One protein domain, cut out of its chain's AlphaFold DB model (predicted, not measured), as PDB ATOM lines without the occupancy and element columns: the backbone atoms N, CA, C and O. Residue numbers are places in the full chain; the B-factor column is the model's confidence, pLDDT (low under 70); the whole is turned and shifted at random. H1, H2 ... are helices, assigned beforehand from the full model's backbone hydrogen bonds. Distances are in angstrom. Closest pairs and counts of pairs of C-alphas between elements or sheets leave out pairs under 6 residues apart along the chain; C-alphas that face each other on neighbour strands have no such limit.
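What this domain is: This is residues 39 to 149 of the 278 residues of an uncharacterized protein of Sorghum bicolor (UniProt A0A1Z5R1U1). The long helix H3 and H4, folded back over its far end, make an arm; towards the other end lie two pairs of helices at near right angles, H1 with H2 and H5 with H6. The printed part has 111 residues with six named helices, H1 to H6, and no named strand: all helix, only just loose, close to compact, with a radius of gyration of the C-alphas of 16.0 A and spans of 47 by 35 by 25 A.

How they stand to each other: Start at H3, residues 76 to 97; its residues 90 to 95 alone touch H4, residues 103 to 113, opposite ways at a steep tilt of 56 degrees, with the C-alphas of Leu 94 and Leu 106 closest at 6.7 A. H5, residues 116 to 125, meets H4 only through their link. H6, residues 137 to 148, touches H5 about perpendicular at 81 degrees, with residues 143 to 147 alone; the closest C-alphas, of Ala 120 and Val 143, are 6.4 A apart. H2, residues 56 to 62, is close to H3 but not clearly touching, C-alphas 62 and 78 being closest at 6.6 A. H1, residues 39 to 49, only just touches H2, with 3 pairs of C-alphas within 8 A, Ala 42 and Leu 59 closest at 6.8 A. Every O i to N i+4 pair is within hydrogen-bond range in H1, H2, H4, H5 and H6, and 16 of 18 in H3.

Where its parts are: Find C-alpha 76 at (22.073, -7.438, 92.897); from there H3 runs 31.1 A to C-alpha 97 at (48.997, 5.167, 101.983). H6, 16.8 A, ends at C-alpha 148.

The domain as a whole: The C-alphas farthest apart, of Asp 70 and Thr 100, are 48.7 A apart. The printed part has no cut; the links H2 to H3 and H5 to H6 are long. Look for pLDDT under 70 at residues 71, 105 and 149.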
ATOM      1  N   ALA A  39      11.588   9.412  90.717       87.50
ATOM      2  CA  ALA A  39      12.282  10.514  90.065       87.50
ATOM      3  C   ALA A  39      12.975  11.411  91.098       87.50
ATOM      4  O   ALA A  39      14.150  11.747  90.924       87.50
ATOM      5  N   GLU A  40      12.291  11.721  92.202       90.38
ATOM      6  CA  GLU A  40      12.855  12.452  93.333       90.38
ATOM      7  C   GLU A  40      14.071  11.726  93.919       90.38
ATOM      8  O   GLU A  40      15.130  12.337  94.094       90.38
ATOM      9  N   ALA A  41      13.957  10.416  94.170       91.38
ATOM     10  CA  ALA A  41      15.058   9.622  94.705       91.38
ATOM     11  C   ALA A  41      16.297   9.674  93.796       91.38
ATOM     12  O   ALA A  41      17.406   9.924  94.275       91.38
ATOM     13  N   ALA A  42      16.106   9.530  92.481       91.81
ATOM     14  CA  ALA A  42      17.185   9.629  91.503       91.81
ATOM     15  C   ALA A  42      17.867  11.010  91.522       91.81
ATOM     16  O   ALA A  42      19.091  11.090  91.624       91.81
ATOM     17  N   VAL A  43      17.093  12.104  91.507       92.94
ATOM     18  CA  VAL A  43      17.639  13.476  91.570       92.94
ATOM     19  C   VAL A  43      18.445  13.697  92.851       92.94
ATOM     20  O   VAL A  43      19.504  14.333  92.825       92.94
ATOM     21  N   ARG A  44      17.967  13.174  93.986       93.56
ATOM     22  CA  ARG A  44      18.680  13.279  95.264       93.56
ATOM     23  C   ARG A  44      20.017  12.547  95.222       93.56
ATOM     24  O   ARG A  44      21.009  13.128  95.658       93.56
ATOM     25  N   VAL A  45      20.075  11.336  94.665       94.38
ATOM     26  CA  VAL A  45      21.343  10.600  94.520       94.38
ATOM     27  C   VAL A  45      22.319  11.331  93.607       94.38
ATOM     28  O   VAL A  45      23.472  11.512  93.987       94.38
ATOM     29  N   GLU A  46      21.875  11.811  92.446       95.06
ATOM     30  CA  GLU A  46      22.739  12.555  91.518       95.06
ATOM     31  C   GLU A  46      23.348  13.797  92.181       95.06
ATOM     32  O   GLU A  46      24.538  14.087  92.034       95.06
ATOM     33  N   ARG A  47      22.550  14.505  92.992       94.38
ATOM     34  CA  ARG A  47      23.017  15.650  93.781       94.38
ATOM     35  C   ARG A  47      24.024  15.242  94.859       94.38
ATOM     36  O   ARG A  47      25.025  15.937  95.028       94.38
ATOM     37  N   LEU A  48      23.769  14.149  95.580       92.31
ATOM     38  CA  LEU A  48      24.661  13.634  96.626       92.31
ATOM     39  C   LEU A  48      26.014  13.202  96.052       92.31
ATOM     40  O   LEU A  48      27.055  13.545  96.609       92.31
ATOM     41  N   LEU A  49      25.998  12.493  94.924       91.31
ATOM     42  CA  LEU A  49      27.199  11.993  94.253       91.31
ATOM     43  C   LEU A  49      27.911  13.063  93.420       91.31
ATOM     44  O   LEU A  49      29.049  12.851  93.009       91.31
ATOM     45  N   ARG A  50      27.252  14.202  93.160       94.88
ATOM     46  CA  ARG A  50      27.693  15.219  92.190       94.88
ATOM     47  C   ARG A  50      28.002  14.595  90.825       94.88
ATOM     48  O   ARG A  50      28.968  14.962  90.161       94.88
ATOM     49  N   TYR A  51      27.169  13.640  90.432       95.06
ATOM     50  CA  TYR A  51      27.320  12.845  89.225       95.06
ATOM     51  C   TYR A  51      25.956  12.679  88.562       95.06
ATOM     52  O   TYR A  51      24.988  12.325  89.230       95.06
ATOM     53  N   GLN A  52      25.885  12.948  87.258       94.88
ATOM     54  CA  GLN A  52      24.692  12.697  86.450       94.88
ATOM     55  C   GLN A  52      24.863  11.368  85.725       94.88
ATOM     56  O   GLN A  52      25.878  11.154  85.060       94.88
ATOM     57  N   PHE A  53      23.883  10.477  85.854       94.12
ATOM     58  CA  PHE A  53      23.956   9.168  85.214       94.12
ATOM     59  C   PHE A  53      23.598   9.295  83.736       94.12
ATOM     60  O   PHE A  53      22.534   9.804  83.393       94.12
ATOM     61  N   CYS A  54      24.466   8.782  82.858       94.56
ATOM     62  CA  CYS A  54      24.176   8.707  81.424       94.56
ATOM     63  C   CYS A  54      22.949   7.828  81.148       94.56
ATOM     64  O   CYS A  54      22.121   8.163  80.307       94.56
ATOM     65  N   ASP A  55      22.837   6.718  81.881       93.69
ATOM     66  CA  ASP A  55      21.672   5.843  81.868       93.69
ATOM     67  C   ASP A  55      20.991   5.867  83.239       93.69
ATOM     68  O   ASP A  55      21.471   5.297  84.224       93.69
ATOM     69  N   ARG A  56      19.846   6.550  83.296       91.12
ATOM     70  CA  ARG A  56      19.051   6.701  84.515       91.12
ATOM     71  C   ARG A  56      18.416   5.376  84.949       91.12
ATOM     72  O   ARG A  56      18.154   5.209  86.138       91.12
ATOM     73  N   ALA A  57      18.232   4.417  84.036       91.25
ATOM     74  CA  ALA A  57      17.683   3.107  84.370       91.25
ATOM     75  C   ALA A  57      18.617   2.321  85.305       91.25
ATOM     76  O   ALA A  57      18.134   1.677  86.235       91.25
ATOM     77  N   LEU A  58      19.940   2.451  85.131       93.56
ATOM     78  CA  LEU A  58      20.937   1.838  86.019       93.56
ATOM     79  C   LEU A  58      20.872   2.406  87.440       93.56
ATOM     80  O   LEU A  58      20.949   1.655  88.410       93.56
ATOM     81  N   LEU A  59      20.698   3.723  87.580       94.62
ATOM     82  CA  LEU A  59      20.510   4.354  88.890       94.62
ATOM     83  C   LEU A  59      19.236   3.838  89.567       94.62
ATOM     84  O   LEU A  59      19.208   3.551  90.762       94.62
ATOM     85  N   GLU A  60      18.164   3.699  88.801       91.81
ATOM     86  CA  GLU A  60      16.887   3.236  89.323       91.81
ATOM     87  C   GLU A  60      16.919   1.753  89.714       91.81
ATOM     88  O   GLU A  60      16.305   1.383  90.718       91.81
ATOM     89  N   GLU A  61      17.643   0.916  88.969       93.31
ATOM     90  CA  GLU A  61      17.943  -0.473  89.333       93.31
ATOM     91  C   GLU A  61      18.775  -0.524  90.624       93.31
ATOM     92  O   GLU A  61      18.400  -1.224  91.568       93.31
ATOM     93  N   ALA A  62      19.824   0.301  90.727       94.56
ATOM     94  CA  ALA A  62      20.678   0.404  91.913       94.56
ATOM     95  C   ALA A  62      19.910   0.832  93.180       94.56
ATOM     96  O   ALA A  62      20.258   0.429  94.290       94.56
ATOM     97  N   LEU A  63      18.830   1.604  93.029       93.69
ATOM     98  CA  LEU A  63      17.947   2.028  94.122       93.69
ATOM     99  C   LEU A  63      16.780   1.067  94.395       93.69
ATOM    100  O   LEU A  63      15.821   1.442  95.076       93.69
ATOM    101  N   THR A  64      16.833  -0.171  93.894       92.19
ATOM    102  CA  THR A  64      15.759  -1.159  94.076       92.19
ATOM    103  C   THR A  64      16.256  -2.418  94.763       92.19
ATOM    104  O   THR A  64      17.030  -3.193  94.207       92.19
ATOM    105  N   HIS A  65      15.772  -2.659  95.981       92.38
ATOM    106  CA  HIS A  65      16.003  -3.912  96.688       92.38
ATOM    107  C   HIS A  65      15.136  -5.034  96.098       92.38
ATOM    108  O   HIS A  65      13.968  -4.815  95.772       92.38
ATOM    109  N   GLN A  66      15.663  -6.262  96.068       92.19
ATOM    110  CA  GLN A  66      14.985  -7.455  95.529       92.19
ATOM    111  C   GLN A  66      13.587  -7.731  96.110       92.19
ATOM    112  O   GLN A  66      12.800  -8.427  95.495       92.19
ATOM    113  N   SER A  67      13.263  -7.205  97.294       89.62
ATOM    114  CA  SER A  67      11.937  -7.361  97.913       89.62
ATOM    115  C   SER A  67      10.872  -6.420  97.337       89.62
ATOM    116  O   SER A  67       9.709  -6.518  97.713       89.62
ATOM    117  N   PHE A  68      11.273  -5.385  96.594       86.88
ATOM    118  CA  PHE A  68      10.357  -4.376  96.059       86.88
ATOM    119  C   PHE A  68       9.834  -4.759  94.669       86.88
ATOM    120  O   PHE A  68       8.689  -4.448  94.347       86.88
ATOM    121  N   SER A  69      10.666  -5.442  93.885       79.75
ATOM    122  CA  SER A  69      10.356  -6.030  92.578       79.75
ATOM    123  C   SER A  69      10.195  -7.550  92.681       79.75
ATOM    124  O   SER A  69      10.673  -8.140  93.644       79.75
ATOM    125  N   ASP A  70       9.687  -8.209  91.640       74.12
ATOM    126  CA  ASP A  70       9.665  -9.681  91.519       74.12
ATOM    127  C   ASP A  70      11.069 -10.281  91.234       74.12
ATOM    128  O   ASP A  70      11.238 -11.186  90.424       74.12
ATOM    129  N   GLY A  71      12.121  -9.724  91.845       66.56
ATOM    130  CA  GLY A  71      13.528 -10.117  91.677       66.56
ATOM    131  C   GLY A  71      14.210  -9.689  90.366       66.56
ATOM    132  O   GLY A  71      15.413  -9.449  90.371       66.56
ATOM    133  N   ALA A  72      13.469  -9.524  89.265       71.69
ATOM    134  CA  ALA A  72      14.033  -9.249  87.934       71.69
ATOM    135  C   ALA A  72      14.667  -7.851  87.753       71.69
ATOM    136  O   ALA A  72      15.453  -7.657  86.830       71.69
ATOM    137  N   PHE A  73      14.335  -6.881  88.611       85.75
ATOM    138  CA  PHE A  73      14.816  -5.500  88.523       85.75
ATOM    139  C   PHE A  73      15.310  -5.040  89.899       85.75
ATOM    140  O   PHE A  73      14.584  -4.392  90.653       85.75
ATOM    141  N   SER A  74      16.528  -5.447  90.259       92.88
ATOM    142  CA  SER A  74      17.125  -5.151  91.561       92.88
ATOM    143  C   SER A  74      18.625  -4.916  91.462       92.88
ATOM    144  O   SER A  74      19.278  -5.381  90.532       92.88
ATOM    145  N   TYR A  75      19.190  -4.255  92.470       94.25
ATOM    146  CA  TYR A  75      20.598  -3.868  92.471       94.25
ATOM    147  C   TYR A  75      21.595  -5.042  92.451       94.25
ATOM    148  O   TYR A  75      22.784  -4.795  92.297       94.25
ATOM    149  N   GLN A  76      21.175  -6.301  92.621       93.25
ATOM    150  CA  GLN A  76      22.073  -7.438  92.897       93.25
ATOM    151  C   GLN A  76      23.170  -7.646  91.842       93.25
ATOM    152  O   GLN A  76      24.315  -7.949  92.171       93.25
ATOM    153  N   ARG A  77      22.845  -7.469  90.557       94.31
ATOM    154  CA  ARG A  77      23.847  -7.592  89.484       94.31
ATOM    155  C   ARG A  77      24.828  -6.424  89.481       94.31
ATOM    156  O   ARG A  77      26.006  -6.621  89.192       94.31
ATOM    157  N   LEU A  78      24.346  -5.227  89.809       95.06
ATOM    158  CA  LEU A  78      25.176  -4.032  89.937       95.06
ATOM    159  C   LEU A  78      26.063  -4.106  91.185       95.06
ATOM    160  O   LEU A  78      27.228  -3.736  91.106       95.06
ATOM    161  N   GLU A  79      25.553  -4.647  92.294       94.69
ATOM    162  CA  GLU A  79      26.296  -4.914  93.533       94.69
ATOM    163  C   GLU A  79      27.491  -5.828  93.269       94.69
ATOM    164  O   GLU A  79      28.599  -5.491  93.665       94.69
ATOM    165  N   PHE A  80      27.312  -6.914  92.509       94.12
ATOM    166  CA  PHE A  80      28.416  -7.813  92.155       94.12
ATOM    167  C   PHE A  80      29.605  -7.083  91.502       94.12
ATOM    168  O   PHE A  80      30.762  -7.333  91.840       94.12
ATOM    169  N   VAL A  81      29.332  -6.155  90.578       95.56
ATOM    170  CA  VAL A  81      30.379  -5.354  89.920       95.56
ATOM    171  C   VAL A  81      30.887  -4.242  90.846       95.56
ATOM    172  O   VAL A  81      32.088  -3.967  90.894       95.56
ATOM    173  N   GLY A  82      29.982  -3.620  91.600       94.50
ATOM    174  CA  GLY A  82      30.279  -2.551  92.549       94.50
ATOM    175  C   GLY A  82      31.213  -2.994  93.672       94.50
ATOM    176  O   GLY A  82      32.156  -2.270  93.986       94.50
ATOM    177  N   ASP A  83      31.026  -4.197  94.214       92.75
ATOM    178  CA  ASP A  83      31.870  -4.769  95.267       92.75
ATOM    179  C   ASP A  83      33.311  -4.971  94.792       92.75
ATOM    180  O   ASP A  83      34.263  -4.635  95.505       92.75
ATOM    181  N   ALA A  84      33.497  -5.453  93.559       93.56
ATOM    182  CA  ALA A  84      34.822  -5.590  92.962       93.56
ATOM    183  C   ALA A  84      35.492  -4.220  92.751       93.56
ATOM    184  O   ALA A  84      36.668  -4.043  93.088       93.56
ATOM    185  N   ALA A  85      34.743  -3.238  92.240       95.12
ATOM    186  CA  ALA A  85      35.240  -1.881  92.021       95.12
ATOM    187  C   ALA A  85      35.624  -1.185  93.339       95.12
ATOM    188  O   ALA A  85      36.719  -0.627  93.451       95.12
ATOM    189  N   LEU A  86      34.763  -1.267  94.359       92.44
ATOM    190  CA  LEU A  86      35.009  -0.717  95.691       92.44
ATOM    191  C   LEU A  86      36.215  -1.394  96.351       92.44
ATOM    192  O   LEU A  86      37.093  -0.718  96.896       92.44
ATOM    193  N   GLY A  87      36.291  -2.723  96.251       91.75
ATOM    194  CA  GLY A  87      37.409  -3.510  96.753       91.75
ATOM    195  C   GLY A  87      38.739  -3.090  96.131       91.75
ATOM    196  O   GLY A  87      39.720  -2.915  96.859       91.75
ATOM    197  N   LEU A  88      38.785  -2.876  94.814       94.19
ATOM    198  CA  LEU A  88      39.984  -2.411  94.116       94.19
ATOM    199  C   LEU A  88      40.372  -0.987  94.530       94.19
ATOM    200  O   LEU A  88      41.530  -0.759  94.885       94.19
ATOM    201  N   ALA A  89      39.420  -0.051  94.530       93.44
ATOM    202  CA  ALA A  89      39.670   1.345  94.892       93.44
ATOM    203  C   ALA A  89      40.275   1.461  96.298       93.44
ATOM    204  O   ALA A  89      41.291   2.131  96.497       93.44
ATOM    205  N   PHE A  90      39.701   0.745  97.265       89.62
ATOM    206  CA  PHE A  90      40.187   0.761  98.640       89.62
ATOM    207  C   PHE A  90      41.513   0.012  98.807       89.62
ATOM    208  O   PHE A  90      42.371   0.447  99.571       89.62
ATOM    209  N   SER A  91      41.714  -1.094  98.079       91.81
ATOM    210  CA  SER A  91      42.998  -1.810  98.078       91.81
ATOM    211  C   SER A  91      44.122  -0.914  97.556       91.81
ATOM    212  O   SER A  91      45.187  -0.863  98.162       91.81
ATOM    213  N   ASN A  92      43.866  -0.167  96.477       95.06
ATOM    214  CA  ASN A  92      44.819   0.790  95.920       95.06
ATOM    215  C   ASN A  92      45.117   1.928  96.908       95.06
ATOM    216  O   ASN A  92      46.279   2.243  97.145       95.06
ATOM    217  N   PHE A  93      44.083   2.492  97.540       91.56
ATOM    218  CA  PHE A  93      44.253   3.500  98.588       91.56
ATOM    219  C   PHE A  93      45.146   2.984  99.723       91.56
ATOM    220  O   PHE A  93      46.175   3.589 100.005       91.56
ATOM    221  N   LEU A  94      44.814   1.829 100.313       86.38
ATOM    222  CA  LEU A  94      45.582   1.258 101.420       86.38
ATOM    223  C   LEU A  94      47.026   0.935 101.038       86.38
ATOM    224  O   LEU A  94      47.916   1.149 101.859       86.38
ATOM    225  N   TYR A  95      47.252   0.419  99.828       89.69
ATOM    226  CA  TYR A  95      48.587   0.109  99.321       89.69
ATOM    227  C   TYR A  95      49.456   1.368  99.218       89.69
ATOM    228  O   TYR A  95      50.587   1.377  99.698       89.69
ATOM    229  N   LEU A  96      48.908   2.448  98.655       91.31
ATOM    230  CA  LEU A  96      49.632   3.707  98.471       91.31
ATOM    231  C   LEU A  96      49.852   4.462  99.788       91.31
ATOM    232  O   LEU A  96      50.907   5.063  99.976       91.31
ATOM    233  N   THR A  97      48.886   4.437 100.710       88.06
ATOM    234  CA  THR A  97      48.997   5.167 101.983       88.06
ATOM    235  C   THR A  97      49.780   4.418 103.056       88.06
ATOM    236  O   THR A  97      50.198   5.036 104.030       88.06
ATOM    237  N   ASN A  98      49.980   3.103 102.911       81.88
ATOM    238  CA  ASN A  98      50.667   2.270 103.903       81.88
ATOM    239  C   ASN A  98      51.809   1.442 103.276       81.88
ATOM    240  O   ASN A  98      51.771   0.209 103.326       81.88
ATOM    241  N   PRO A  99      52.853   2.085 102.715       86.69
ATOM    242  CA  PRO A  99      53.890   1.411 101.923       86.69
ATOM    243  C   PRO A  99      54.746   0.409 102.715       86.69
ATOM    244  O   PRO A  99      55.433  -0.421 102.127       86.69
ATOM    245  N   THR A 100      54.729   0.479 104.047       80.50
ATOM    246  CA  THR A 100      55.502  -0.399 104.939       80.50
ATOM    247  C   THR A 100      54.730  -1.637 105.396       80.50
ATOM    248  O   THR A 100      55.315  -2.528 106.014       80.50
ATOM    249  N   LEU A 101      53.422  -1.716 105.123       75.81
ATOM    250  CA  LEU A 101      52.595  -2.835 105.562       75.81
ATOM    251  C   LEU A 101      52.675  -4.011 104.591       75.81
ATOM    252  O   LEU A 101      52.534  -3.872 103.380       75.81
ATOM    253  N   GLY A 102      52.837  -5.208 105.156       78.12
ATOM    254  CA  GLY A 102      52.778  -6.452 104.396       78.12
ATOM    255  C   GLY A 102      51.357  -6.805 103.922       78.12
ATOM    256  O   GLY A 102      50.364  -6.304 104.464       78.12
ATOM    257  N   PRO A 103      51.227  -7.745 102.969       81.56
ATOM    258  CA  PRO A 103      49.953  -8.095 102.330       81.56
ATOM    259  C   PRO A 103      48.885  -8.602 103.310       81.56
ATOM    260  O   PRO A 103      47.700  -8.307 103.143       81.56
ATOM    261  N   GLY A 104      49.284  -9.323 104.363       78.31
ATOM    262  CA  GLY A 104      48.363  -9.781 105.406       78.31
ATOM    263  C   GLY A 104      47.753  -8.622 106.200       78.31
ATOM    264  O   GLY A 104      46.539  -8.561 106.366       78.31
ATOM    265  N   ALA A 105      48.576  -7.655 106.618       67.88
ATOM    266  CA  ALA A 105      48.111  -6.477 107.353       67.88
ATOM    267  C   ALA A 105      47.207  -5.585 106.488       67.88
ATOM    268  O   ALA A 105      46.163  -5.137 106.953       67.88
ATOM    269  N   LEU A 106      47.558  -5.395 105.211       71.94
ATOM    270  CA  LEU A 106      46.715  -4.685 104.242       71.94
ATOM    271  C   LEU A 106      45.361  -5.382 104.045       71.94
ATOM    272  O   LEU A 106      44.327  -4.718 103.989       71.94
ATOM    273  N   SER A 107      45.348  -6.717 104.000       78.56
ATOM    274  CA  SER A 107      44.112  -7.504 103.895       78.56
ATOM    275  C   SER A 107      43.228  -7.344 105.134       78.56
ATOM    276  O   SER A 107      42.024  -7.123 104.994       78.56
ATOM    277  N   THR A 108      43.820  -7.380 106.332       75.12
ATOM    278  CA  THR A 108      43.113  -7.131 107.597       75.12
ATOM    279  C   THR A 108      42.554  -5.713 107.654       75.12
ATOM    280  O   THR A 108      41.380  -5.539 107.968       75.12
ATOM    281  N   LEU A 109      43.346  -4.699 107.289       76.12
ATOM    282  CA  LEU A 109      42.883  -3.310 107.229       76.12
ATOM    283  C   LEU A 109      41.736  -3.136 106.235       76.12
ATOM    284  O   LEU A 109      40.764  -2.443 106.533       76.12
ATOM    285  N   ARG A 110      41.811  -3.784 105.071       81.69
ATOM    286  CA  ARG A 110      40.739  -3.745 104.075       81.69
ATOM    287  C   ARG A 110      39.449  -4.346 104.618       81.69
ATOM    288  O   ARG A 110      38.419  -3.684 104.571       81.69
ATOM    289  N   ALA A 111      39.513  -5.559 105.167       79.31
ATOM    290  CA  ALA A 111      38.353  -6.240 105.743       79.31
ATOM    291  C   ALA A 111      37.762  -5.464 106.928       79.31
ATOM    292  O   ALA A 111      36.547  -5.382 107.081       79.31
ATOM    293  N   ALA A 112      38.622  -4.840 107.737       75.50
ATOM    294  CA  ALA A 112      38.185  -4.001 108.834       75.50
ATOM    295  C   ALA A 112      37.427  -2.772 108.328       75.50
ATOM    296  O   ALA A 112      36.469  -2.375 108.972       75.50
ATOM    297  N   ASN A 113      37.821  -2.148 107.216       76.00
ATOM    298  CA  ASN A 113      37.217  -0.897 106.745       76.00
ATOM    299  C   ASN A 113      36.032  -1.079 105.788       76.00
ATOM    300  O   ASN A 113      35.147  -0.225 105.768       76.00
ATOM    301  N   ILE A 114      35.985  -2.182 105.044       82.50
ATOM    302  CA  ILE A 114      34.915  -2.478 104.090       82.50
ATOM    303  C   ILE A 114      34.128  -3.680 104.603       82.50
ATOM    304  O   ILE A 114      34.447  -4.830 104.314       82.50
ATOM    305  N   SER A 115      33.089  -3.397 105.383       84.12
ATOM    306  CA  SER A 115      32.131  -4.395 105.853       84.12
ATOM    307  C   SER A 115      30.707  -3.917 105.596       84.12
ATOM    308  O   SER A 115      30.452  -2.712 105.529       84.12
ATOM    309  N   THR A 116      29.762  -4.855 105.488       85.00
ATOM    310  CA  THR A 116      28.338  -4.548 105.273       85.00
ATOM    311  C   THR A 116      27.809  -3.550 106.302       85.00
ATOM    312  O   THR A 116      27.114  -2.606 105.944       85.00
ATOM    313  N   GLU A 117      28.190  -3.710 107.571       84.06
ATOM    314  CA  GLU A 117      27.816  -2.787 108.642       84.06
ATOM    315  C   GLU A 117      28.351  -1.369 108.390       84.06
ATOM    316  O   GLU A 117      27.598  -0.396 108.459       84.06
ATOM    317  N   LYS A 118      29.648  -1.229 108.086       83.88
ATOM    318  CA  LYS A 118      30.269   0.087 107.872       83.88
ATOM    319  C   LYS A 118      29.661   0.799 106.671       83.88
ATOM    320  O   LYS A 118      29.336   1.981 106.764       83.88
ATOM    321  N   LEU A 119      29.439   0.070 105.580       88.56
ATOM    322  CA  LEU A 119      28.783   0.602 104.388       88.56
ATOM    323  C   LEU A 119      27.327   0.997 104.670       88.56
ATOM    324  O   LEU A 119      26.895   2.058 104.227       88.56
ATOM    325  N   ALA A 120      26.594   0.222 105.474       88.44
ATOM    326  CA  ALA A 120      25.237   0.579 105.885       88.44
ATOM    327  C   ALA A 120      25.204   1.877 106.707       88.44
ATOM    328  O   ALA A 120      24.367   2.745 106.460       88.44
ATOM    329  N   ARG A 121      26.147   2.059 107.642       86.31
ATOM    330  CA  ARG A 121      26.271   3.309 108.411       86.31
ATOM    331  C   ARG A 121      26.565   4.505 107.507       86.31
ATOM    332  O   ARG A 121      25.968   5.561 107.699       86.31
ATOM    333  N   VAL A 122      27.442   4.344 106.514       89.00
ATOM    334  CA  VAL A 122      27.706   5.378 105.497       89.00
ATOM    335  C   VAL A 122      26.432   5.684 104.708       89.00
ATOM    336  O   VAL A 122      26.063   6.850 104.584       89.00
ATOM    337  N   ALA A 123      25.706   4.663 104.247       90.50
ATOM    338  CA  ALA A 123      24.467   4.846 103.496       90.50
ATOM    339  C   ALA A 123      23.396   5.611 104.291       90.50
ATOM    340  O   ALA A 123      22.705   6.458 103.729       90.50
ATOM    341  N   VAL A 124      23.268   5.364 105.598       89.94
ATOM    342  CA  VAL A 124      22.353   6.138 106.452       89.94
ATOM    343  C   VAL A 124      22.866   7.557 106.673       89.94
ATOM    344  O   VAL A 124      22.102   8.502 106.519       89.94
ATOM    345  N   ARG A 125      24.154   7.725 107.002       88.38
ATOM    346  CA  ARG A 125      24.756   9.042 107.277       88.38
ATOM    347  C   ARG A 125      24.641  10.003 106.094       88.38
ATOM    348  O   ARG A 125      24.581  11.209 106.301       88.38
ATOM    349  N   HIS A 126      24.651   9.467 104.879       87.75
ATOM    350  CA  HIS A 126      24.531  10.232 103.641       87.75
ATOM    351  C   HIS A 126      23.112  10.231 103.057       87.75
ATOM    352  O   HIS A 126      22.946  10.576 101.891       87.75
ATOM    353  N   ASP A 127      22.096   9.839 103.835       88.88
ATOM    354  CA  ASP A 127      20.690   9.820 103.415       88.88
ATOM    355  C   ASP A 127      20.424   9.006 102.135       88.88
ATOM    356  O   ASP A 127      19.459   9.264 101.417       88.88
ATOM    357  N   LEU A 128      21.241   7.986 101.858       90.94
ATOM    358  CA  LEU A 128      21.025   7.053 100.748       90.94
ATOM    359  C   LEU A 128      19.978   5.994 101.105       90.94
ATOM    360  O   LEU A 128      19.186   5.587 100.258       90.94
ATOM    361  N   TYR A 129      19.935   5.560 102.368       91.75
ATOM    362  CA  TYR A 129      19.001   4.519 102.810       91.75
ATOM    363  C   TYR A 129      17.506   4.884 102.650       91.75
ATOM    364  O   TYR A 129      16.731   4.035 102.203       91.75
ATOM    365  N   PRO A 130      17.068   6.127 102.927       91.25
ATOM    366  CA  PRO A 130      15.719   6.608 102.595       91.25
ATOM    367  C   PRO A 130      15.324   6.484 101.119       91.25
ATOM    368  O   PRO A 130      14.141   6.337 100.817       91.25
ATOM    369  N   LEU A 131      16.306   6.546 100.213       92.88
ATOM    370  CA  LEU A 131      16.117   6.532  98.757       92.88
ATOM    371  C   LEU A 131      16.026   5.106  98.194       92.88
ATOM    372  O   LEU A 131      15.633   4.916  97.044       92.88
ATOM    373  N   LEU A 132      16.383   4.096  98.997       92.69
ATOM    374  CA  LEU A 132      16.322   2.691  98.611       92.69
ATOM    375  C   LEU A 132      14.883   2.166  98.687       92.69
ATOM    376  O   LEU A 132      14.314   2.016  99.778       92.69
ATOM    377  N   ARG A 133      14.337   1.777  97.533       90.69
ATOM    378  CA  ARG A 133      13.032   1.114  97.417       90.69
ATOM    379  C   ARG A 133      13.100  -0.297  97.969       90.69
ATOM    380  O   ARG A 133      13.828  -1.143  97.455       90.69
ATOM    381  N   ARG A 134      12.324  -0.559  99.019       90.06
ATOM    382  CA  ARG A 134      12.321  -1.842  99.729       90.06
ATOM    383  C   ARG A 134      10.964  -2.134 100.365       90.06
ATOM    384  O   ARG A 134      10.180  -1.237 100.640       90.06
ATOM    385  N   LYS A 135      10.726  -3.420 100.614       85.81
ATOM    386  CA  LYS A 135       9.597  -3.989 101.370       85.81
ATOM    387  C   LYS A 135      10.152  -5.108 102.259       85.81
ATOM    388  O   LYS A 135       9.815  -6.275 102.098       85.81
ATOM    389  N   CYS A 136      11.124  -4.774 103.107       84.81
ATOM    390  CA  CYS A 136      11.898  -5.755 103.870       84.81
ATOM    391  C   CYS A 136      12.157  -5.250 105.294       84.81
ATOM    392  O   CYS A 136      13.203  -4.668 105.572       84.81
ATOM    393  N   ALA A 137      11.237  -5.554 106.213       82.19
ATOM    394  CA  ALA A 137      11.359  -5.178 107.624       82.19
ATOM    395  C   ALA A 137      12.640  -5.721 108.285       82.19
ATOM    396  O   ALA A 137      13.198  -5.096 109.183       82.19
ATOM    397  N   ARG A 138      13.154  -6.870 107.820       85.00
ATOM    398  CA  ARG A 138      14.430  -7.414 108.308       85.00
ATOM    399  C   ARG A 138      15.605  -6.496 107.972       85.00
ATOM    400  O   ARG A 138      16.496  -6.338 108.800       85.00
ATOM    401  N   LEU A 139      15.615  -5.908 106.776       84.31
ATOM    402  CA  LEU A 139      16.649  -4.957 106.377       84.31
ATOM    403  C   LEU A 139      16.553  -3.678 107.220       84.31
ATOM    404  O   LEU A 139      17.579  -3.210 107.701       84.31
ATOM    405  N   ASP A 140      15.337  -3.177 107.462       84.69
ATOM    406  CA  ASP A 140      15.101  -2.026 108.350       84.69
ATOM    407  C   ASP A 140      15.634  -2.280 109.761       84.69
ATOM    408  O   ASP A 140      16.351  -1.449 110.317       84.69
ATOM    409  N   LEU A 141      15.352  -3.460 110.320       82.19
ATOM    410  CA  LEU A 141      15.825  -3.851 111.645       82.19
ATOM    411  C   LEU A 141      17.355  -3.911 111.721       82.19
ATOM    412  O   LEU A 141      17.931  -3.418 112.686       82.19
ATOM    413  N   LEU A 142      18.016  -4.506 110.721       82.06
ATOM    414  CA  LEU A 142      19.477  -4.626 110.691       82.06
ATOM    415  C   LEU A 142      20.153  -3.258 110.625       82.06
ATOM    416  O   LEU A 142      21.058  -2.990 111.411       82.06
ATOM    417  N   VAL A 143      19.678  -2.387 109.734       81.94
ATOM    418  CA  VAL A 143      20.217  -1.031 109.590       81.94
ATOM    419  C   VAL A 143      19.988  -0.227 110.865       81.94
ATOM    420  O   VAL A 143      20.918   0.393 111.367       81.94
ATOM    421  N   THR A 144      18.789  -0.310 111.445       80.25
ATOM    422  CA  THR A 144      18.468   0.331 112.728       80.25
ATOM    423  C   THR A 144      19.394  -0.163 113.833       80.25
ATOM    424  O   THR A 144      19.996   0.644 114.535       80.25
ATOM    425  N   ARG A 145      19.566  -1.482 113.966       79.38
ATOM    426  CA  ARG A 145      20.445  -2.081 114.975       79.38
ATOM    427  C   ARG A 145      21.875  -1.571 114.833       79.38
ATOM    428  O   ARG A 145      22.449  -1.112 115.816       79.38
ATOM    429  N   TRP A 146      22.415  -1.580 113.618       78.94
ATOM    430  CA  TRP A 146      23.763  -1.085 113.364       78.94
ATOM    431  C   TRP A 146      23.921   0.396 113.688       78.94
ATOM    432  O   TRP A 146      24.998   0.792 114.089       78.94
ATOM    433  N   LEU A 147      22.887   1.230 113.593       77.19
ATOM    434  CA  LEU A 147      23.006   2.633 114.009       77.19
ATOM    435  C   LEU A 147      23.186   2.797 115.524       77.19
ATOM    436  O   LEU A 147      23.875   3.725 115.943       77.19
ATOM    437  N   PHE A 148      22.602   1.902 116.326       73.06
ATOM    438  CA  PHE A 148      22.663   1.961 117.792       73.06
ATOM    439  C   PHE A 148      23.794   1.143 118.400       73.06
ATOM    440  O   PHE A 148      24.196   1.404 119.532       73.06
ATOM    441  N   GLU A 149      24.335   0.176 117.663       69.44
ATOM    442  CA  GLU A 149      25.536  -0.533 118.084       69.44
ATOM    443  C   GLU A 149      26.752   0.407 117.980       69.44
ATOM    444  O   GLU A 149      26.882   1.160 117.007       69.44
TER     445      GLU A 149